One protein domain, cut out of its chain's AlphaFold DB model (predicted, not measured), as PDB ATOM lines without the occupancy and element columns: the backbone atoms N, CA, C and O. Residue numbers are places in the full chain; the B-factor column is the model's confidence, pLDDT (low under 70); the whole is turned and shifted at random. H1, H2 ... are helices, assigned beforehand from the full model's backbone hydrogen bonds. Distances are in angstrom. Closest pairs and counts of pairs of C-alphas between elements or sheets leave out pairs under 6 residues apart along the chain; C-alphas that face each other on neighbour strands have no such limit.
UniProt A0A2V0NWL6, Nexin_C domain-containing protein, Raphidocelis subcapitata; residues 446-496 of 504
ATOM      1  N   PRO A 446     136.142 178.820 173.209       80.44
ATOM      2  CA  PRO A 446     136.389 180.190 172.781       80.44
ATOM      3  C   PRO A 446     135.612 180.491 171.495       80.44
ATOM      4  O   PRO A 446     135.963 180.025 170.409       80.44
ATOM      5  N   GLY A 447     134.564 181.309 171.628       84.50
ATOM      6  CA  GLY A 447     133.643 181.682 170.549       84.50
ATOM      7  C   GLY A 447     134.308 182.105 169.231       84.50
ATOM      8  O   GLY A 447     133.848 181.654 168.184       84.50
ATOM      9  N   PRO A 448     135.413 182.881 169.231       83.94
ATOM     10  CA  PRO A 448     136.091 183.270 167.992       83.94
ATOM     11  C   PRO A 448     136.682 182.087 167.216       83.94
ATOM     12  O   PRO A 448     136.616 182.064 165.992       83.94
ATOM     13  N   LEU A 449     137.233 181.088 167.914       72.00
ATOM     14  CA  LEU A 449     137.814 179.905 167.274       72.00
ATOM     15  C   LEU A 449     136.723 178.956 166.777       72.00
ATOM     16  O   LEU A 449     136.850 178.393 165.695       72.00
ATOM     17  N   VAL A 450     135.617 178.837 167.514       86.44
ATOM     18  CA  VAL A 450     134.449 178.052 167.081       86.44
ATOM     19  C   VAL A 450     133.779 178.664 165.866       86.44
ATOM     20  O   VAL A 450     133.359 177.929 164.981       86.44
ATOM     21  N   ALA A 451     133.686 179.992 165.813       85.88
ATOM     22  CA  ALA A 451     133.127 180.688 164.663       85.88
ATOM     23  C   ALA A 451     133.960 180.465 163.392       85.88
ATOM     24  O   ALA A 451     133.411 180.510 162.296       85.88
ATOM     25  N   LEU A 452     135.265 180.205 163.539       87.75
ATOM     26  CA  LEU A 452     136.198 180.081 162.420       87.75
ATOM     27  C   LEU A 452     136.445 178.624 161.989       87.75
ATOM     28  O   LEU A 452     136.474 178.348 160.795       87.75
ATOM     29  N   LEU A 453     136.602 177.694 162.939       89.94
ATOM     30  CA  LEU A 453     136.828 176.264 162.667       89.94
ATOM     31  C   LEU A 453     135.546 175.420 162.695       89.94
ATOM     32  O   LEU A 453     135.502 174.343 162.106       89.94
ATOM     33  N   GLY A 454     134.517 175.866 163.412       92.62
ATOM     34  CA  GLY A 454     133.374 175.038 163.785       92.62
ATOM     35  C   GLY A 454     133.626 174.227 165.062       92.62
ATOM     36  O   GLY A 454     134.727 173.750 165.339       92.62
ATOM     37  N   ARG A 455     132.568 174.043 165.863       89.88
ATOM     38  CA  ARG A 455     132.641 173.367 167.174       89.88
ATOM     39  C   ARG A 455     133.117 171.916 167.062       89.88
ATOM     40  O   ARG A 455     133.883 171.468 167.907       89.88
ATOM     41  N   GLY A 456     132.663 171.200 166.032       91.19
ATOM     42  CA  GLY A 456     133.025 169.797 165.807       91.19
ATOM     43  C   GLY A 456     134.509 169.621 165.490       91.19
ATOM     44  O   GLY A 456     135.164 168.793 166.112       91.19
ATOM     45  N   ALA A 457     135.057 170.450 164.596       90.19
ATOM     46  CA  ALA A 457     136.471 170.397 164.230       90.19
ATOM     47  C   ALA A 457     137.384 170.775 165.404       90.19
ATOM     48  O   ALA A 457     138.424 170.157 165.601       90.19
ATOM     49  N   TRP A 458     136.975 171.749 166.224       88.31
ATOM     50  CA  TRP A 458     137.723 172.115 167.428       88.31
ATOM     51  C   TRP A 458     137.755 170.986 168.468       88.31
ATOM     52  O   TRP A 458     138.816 170.692 169.011       88.31
ATOM     53  N   LEU A 459     136.617 170.326 168.721       87.94
ATOM     54  CA  LEU A 459     136.567 169.182 169.639       87.94
ATOM     55  C   LEU A 459     137.384 167.997 169.111       87.94
ATOM     56  O   LEU A 459     138.129 167.398 169.877       87.94
ATOM     57  N   ALA A 460     137.291 167.695 167.812       88.75
ATOM     58  CA  ALA A 460     138.100 166.650 167.185       88.75
ATOM     59  C   ALA A 460     139.604 166.939 167.332       88.75
ATOM     60  O   ALA A 460     140.347 166.075 167.784       88.75
ATOM     61  N   ALA A 461     140.032 168.178 167.072       85.19
ATOM     62  CA  ALA A 461     141.427 168.588 167.235       85.19
ATOM     63  C   ALA A 461     141.911 168.511 168.695       85.19
ATOM     64  O   ALA A 461     143.067 168.179 168.944       85.19
ATOM     65  N   LEU A 462     141.049 168.801 169.677       83.75
ATOM     66  CA  LEU A 462     141.395 168.612 171.089       83.75
ATOM     67  C   LEU A 462     141.547 167.138 171.466       83.75
ATOM     68  O   LEU A 462     142.434 166.819 172.255       83.75
ATOM     69  N   HIS A 463     140.709 166.257 170.921       85.31
ATOM     70  CA  HIS A 463     140.854 164.817 171.119       85.31
ATOM     71  C   HIS A 463     142.147 164.296 170.487       85.31
ATOM     72  O   HIS A 463     142.899 163.604 171.159       85.31
ATOM     73  N   GLU A 464     142.478 164.720 169.265       89.31
ATOM     74  CA  GLU A 464     143.754 164.373 168.627       89.31
ATOM     75  C   GLU A 464     144.959 164.893 169.420       89.31
ATOM     76  O   GLU A 464     145.958 164.191 169.559       89.31
ATOM     77  N   LEU A 465     144.876 166.105 169.981       81.75
ATOM     78  CA  LEU A 465     145.924 166.645 170.846       81.75
ATOM     79  C   LEU A 465     146.060 165.829 172.138       81.75
ATOM     80  O   LEU A 465     147.176 165.595 172.591       81.75
ATOM     81  N   HIS A 466     144.944 165.409 172.732       84.75
ATOM     82  CA  HIS A 466     144.949 164.555 173.916       84.75
ATOM     83  C   HIS A 466     145.603 163.205 173.616       84.75
ATOM     84  O   HIS A 466     146.517 162.808 174.332       84.75
ATOM     85  N   ASP A 467     145.191 162.546 172.535       86.00
ATOM     86  CA  ASP A 467     145.749 161.262 172.112       86.00
ATOM     87  C   ASP A 467     147.239 161.398 171.769       86.00
ATOM     88  O   ASP A 467     148.049 160.546 172.133       86.00
ATOM     89  N   LEU A 468     147.634 162.514 171.144       84.12
ATOM     90  CA  LEU A 468     149.035 162.836 170.902       84.12
ATOM     91  C   LEU A 468     149.800 162.965 172.221       84.12
ATOM     92  O   LEU A 468     150.864 162.377 172.346       84.12
ATOM     93  N   VAL A 469     149.283 163.694 173.211       77.12
ATOM     94  CA  VAL A 469     149.943 163.836 174.520       77.12
ATOM     95  C   VAL A 469     149.995 162.502 175.271       77.12
ATOM     96  O   VAL A 469     150.994 162.233 175.931       77.12
ATOM     97  N   GLU A 470     148.989 161.638 175.129       84.19
ATOM     98  CA  GLU A 470     149.009 160.283 175.693       84.19
ATOM     99  C   GLU A 470     150.054 159.378 175.035       84.19
ATOM    100  O   GLU A 470     150.514 158.424 175.669       84.19
ATOM    101  N   THR A 471     150.487 159.662 173.798       88.44
ATOM    102  CA  THR A 471     151.563 158.861 173.212       88.44
ATOM    103  C   THR A 471     152.866 159.031 174.006       88.44
ATOM    104  O   THR A 471     153.334 160.154 174.246       88.44
ATOM    105  N   PRO A 472     153.517 157.917 174.396       81.56
ATOM    106  CA  PRO A 472     154.730 157.965 175.211       81.56
ATOM    107  C   PRO A 472     155.862 158.701 174.489       81.56
ATOM    108  O   PRO A 472     156.663 159.389 175.115       81.56
ATOM    109  N   THR A 473     155.902 158.621 173.159       81.94
ATOM    110  CA  THR A 473     156.883 159.315 172.320       81.94
ATOM    111  C   THR A 473     156.744 160.832 172.398       81.94
ATOM    112  O   THR A 473     157.753 161.519 172.550       81.94
ATOM    113  N   ALA A 474     155.520 161.367 172.347       77.12
ATOM    114  CA  ALA A 474     155.287 162.803 172.463       77.12
ATOM    115  C   ALA A 474     155.623 163.311 173.867       77.12
ATOM    116  O   ALA A 474     156.297 164.331 174.003       77.12
ATOM    117  N   THR A 475     155.232 162.571 174.910       79.44
ATOM    118  CA  THR A 475     155.579 162.920 176.296       79.44
ATOM    119  C   THR A 475     157.095 162.943 176.500       79.44
ATOM    120  O   THR A 475     157.623 163.886 177.091       79.44
ATOM    121  N   LEU A 476     157.820 161.957 175.960       82.19
ATOM    122  CA  LEU A 476     159.283 161.917 176.016       82.19
ATOM    123  C   LEU A 476     159.927 163.060 175.223       82.19
ATOM    124  O   LEU A 476     160.887 163.656 175.702       82.19
ATOM    125  N   ALA A 477     159.395 163.410 174.049       80.75
ATOM    126  CA  ALA A 477     159.900 164.522 173.246       80.75
ATOM    127  C   ALA A 477     159.690 165.879 173.940       80.75
ATOM    128  O   ALA A 477     160.600 166.707 173.974       80.75
ATOM    129  N   VAL A 478     158.518 166.092 174.547       78.94
ATOM    130  CA  VAL A 478     158.232 167.288 175.354       78.94
ATOM    131  C   VAL A 478     159.118 167.320 176.597       78.94
ATOM    132  O   VAL A 478     159.694 168.360 176.908       78.94
ATOM    133  N   GLY A 479     159.290 166.182 177.276       81.56
ATOM    134  CA  GLY A 479     160.197 166.045 178.414       81.56
ATOM    135  C   GLY A 479     161.645 166.371 178.047       81.56
ATOM    136  O   GLY A 479     162.297 167.135 178.752       81.56
ATOM    137  N   HIS A 480     162.125 165.873 176.906       84.81
ATOM    138  CA  HIS A 480     163.448 166.194 176.375       84.81
ATOM    139  C   HIS A 480     163.585 167.690 176.081       84.81
ATOM    140  O   HIS A 480     164.543 168.310 176.529       84.81
ATOM    141  N   ALA A 481     162.618 168.296 175.385       75.06
ATOM    142  CA  ALA A 481     162.642 169.725 175.076       75.06
ATOM    143  C   ALA A 481     162.624 170.599 176.344       75.06
ATOM    144  O   ALA A 481     163.308 171.621 176.406       75.06
ATOM    145  N   LEU A 482     161.876 170.192 177.376       73.62
ATOM    146  CA  LEU A 482     161.855 170.864 178.675       73.62
ATOM    147  C   LEU A 482     163.186 170.721 179.416       73.62
ATOM    148  O   LEU A 482     163.694 171.716 179.932       73.62
ATOM    149  N   LEU A 483     163.766 169.519 179.447       79.12
ATOM    150  CA  LEU A 483     165.077 169.275 180.054       79.12
ATOM    151  C   LEU A 483     166.177 170.053 179.333       79.12
ATOM    152  O   LEU A 483     167.027 170.650 179.984       79.12
ATOM    153  N   GLU A 484     166.131 170.109 178.006       85.44
ATOM    154  CA  GLU A 484     167.054 170.893 177.193       85.44
ATOM    155  C   GLU A 484     166.903 172.396 177.474       85.44
ATOM    156  O   GLU A 484     167.892 173.099 177.690       85.44
ATOM    157  N   ALA A 485     165.671 172.909 177.531       72.81
ATOM    158  CA  ALA A 485     165.412 174.305 177.875       72.81
ATOM    159  C   ALA A 485     165.882 174.645 179.301       72.81
ATOM    160  O   ALA A 485     166.495 175.694 179.510       72.81
ATOM    161  N   ALA A 486     165.643 173.750 180.264       74.38
ATOM    162  CA  ALA A 486     166.087 173.895 181.646       74.38
ATOM    163  C   ALA A 486     167.616 173.844 181.760       74.38
ATOM    164  O   ALA A 486     168.204 174.706 182.409       74.38
ATOM    165  N   ALA A 487     168.277 172.909 181.073       78.38
ATOM    166  CA  ALA A 487     169.734 172.817 181.028       78.38
ATOM    167  C   ALA A 487     170.354 174.095 180.450       78.38
ATOM    168  O   ALA A 487     171.294 174.642 181.022       78.38
ATOM    169  N   HIS A 488     169.775 174.640 179.379       82.56
ATOM    170  CA  HIS A 488     170.204 175.916 178.808       82.56
ATOM    171  C   HIS A 488     169.942 177.130 179.709       82.56
ATOM    172  O   HIS A 488     170.602 178.157 179.541       82.56
ATOM    173  N   ALA A 489     168.949 177.061 180.598       74.25
ATOM    174  CA  ALA A 489     168.650 178.124 181.552       74.25
ATOM    175  C   ALA A 489     169.579 178.072 182.775       74.25
ATOM    176  O   ALA A 489     170.039 179.117 183.227       74.25
ATOM    177  N   LEU A 490     169.872 176.869 183.278       81.75
ATOM    178  CA  LEU A 490     170.746 176.638 184.431       81.75
ATOM    179  C   LEU A 490     172.229 176.803 184.082       81.75
ATOM    180  O   LEU A 490     172.996 177.326 184.883       81.75
ATOM    181  N   PHE A 491     172.623 176.391 182.876       89.69
ATOM    182  CA  PHE A 491     174.000 176.453 182.395       89.69
ATOM    183  C   PHE A 491     174.064 177.295 181.116       89.69
ATOM    184  O   PHE A 491     174.158 176.749 180.011       89.69
ATOM    185  N   PRO A 492     174.022 178.634 181.227       84.81
ATOM    186  CA  PRO A 492     174.108 179.511 180.060       84.81
ATOM    187  C   PRO A 492     175.397 179.292 179.249       84.81
ATOM    188  O   PRO A 492     175.385 179.498 178.038       84.81
ATOM    189  N   GLU A 493     176.464 178.786 179.874       82.19
ATOM    190  CA  GLU A 493     177.729 178.426 179.218       82.19
ATOM    191  C   GLU A 493     177.578 177.314 178.163       82.19
ATOM    192  O   GLU A 493     178.280 177.318 177.149       82.19
ATOM    193  N   LEU A 494     176.599 176.409 178.316       80.00
ATOM    194  CA  LEU A 494     176.311 175.375 177.310       80.00
ATOM    195  C   LEU A 494     175.810 175.975 175.989       80.00
ATOM    196  O   LEU A 494     175.980 175.371 174.931       80.00
ATOM    197  N   ARG A 495     175.262 177.199 176.010       73.75
ATOM    198  CA  ARG A 495     174.826 177.892 174.787       73.75
ATOM    199  C   ARG A 495     175.994 178.324 173.902       73.75
ATOM    200  O   ARG A 495     175.795 178.549 172.708       73.75
ATOM    201  N   LEU A 496     177.196 178.469 174.463       67.25
ATOM    202  CA  LEU A 496     178.348 179.029 173.755       67.25
ATOM    203  C   LEU A 496     179.138 177.974 172.962       67.25
ATOM    204  O   LEU A 496     179.788 178.325 171.977       67.25
TER     205      LEU A 496
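Overview. This is residues 446 to 496 of the 504 residues of the protein "Nexin_C domain-containing protein" of Raphidocelis subcapitata (UniProt A0A2V0NWL6). Two long helices, H2 and H3, meet near their ends as a wide L or open V, with a short helix, H1, making a second corner at the other end of H2 and a short tail, residues 491 to 496, after H3. There is no packed core: the helices follow one another as the arms of an angled chain, and much of H2 and H3 stands free. The printed part has 51 residues with three named helices, in the order H1, H2, H3, and no named strand; its class is all helix. It is extended, with a radius of gyration of the C-alphas of 17.0 A, and its outline is flat, with spans of 47 by 26 by 13 A.

Along the chain. Begin at Pro 446, just before the first helix. Find C-alpha 447 at (133.643, 181.682, 170.549); from there H1 runs through residues 447 to 453, 10.1 A from first to last C-alpha. Step over Gly 454 to C-alpha 455 at (132.641, 173.367, 167.174), where H2 begins; it takes residues 455 to 470 and is 22.6 A long. After Thr 471 comes H3, residues 472 to 490, the longest helix with 19 residues and 26.3 A; look for its last C-alpha, that of Leu 490, at (170.746, 176.638, 184.431).

Arrangement. Look first at H1 and H2, which are close but not clearly touching: their closest C-alphas, those of Val 450 and Trp 458, are 6.8 A apart. Their lines are about perpendicular, at 85 degrees. Go on to H2 and H3, also close but not clearly touching, where the closest C-alphas are those of Val 469 and Thr 475, 6.0 A apart. These two lines are about perpendicular as well, at 75 degrees, and the centres of H2 and H3 are 22.4 A apart. H1 and H3 are apart. Trace the backbone O and N atoms in H1, H2 and H3, and you will find every O i to N i+4 pair within hydrogen-bond range.

Size, cuts and confidence. The two C-alphas farthest apart are those of Gly 456 and Glu 493, at 47.5 A, and from the C-alpha of Pro 446 to that of Leu 496 it is 42.0 A. The printed part has no cut. Both links, H1 to H2 and H2 to H3, are tight, with 1 residue each. Among the residues that stand free are 460 to 468 of H2 and 479 to 486 of H3. In the B-factor column the mean pLDDT of the printed part is 82.6, and one residue, Leu 496, is under 70.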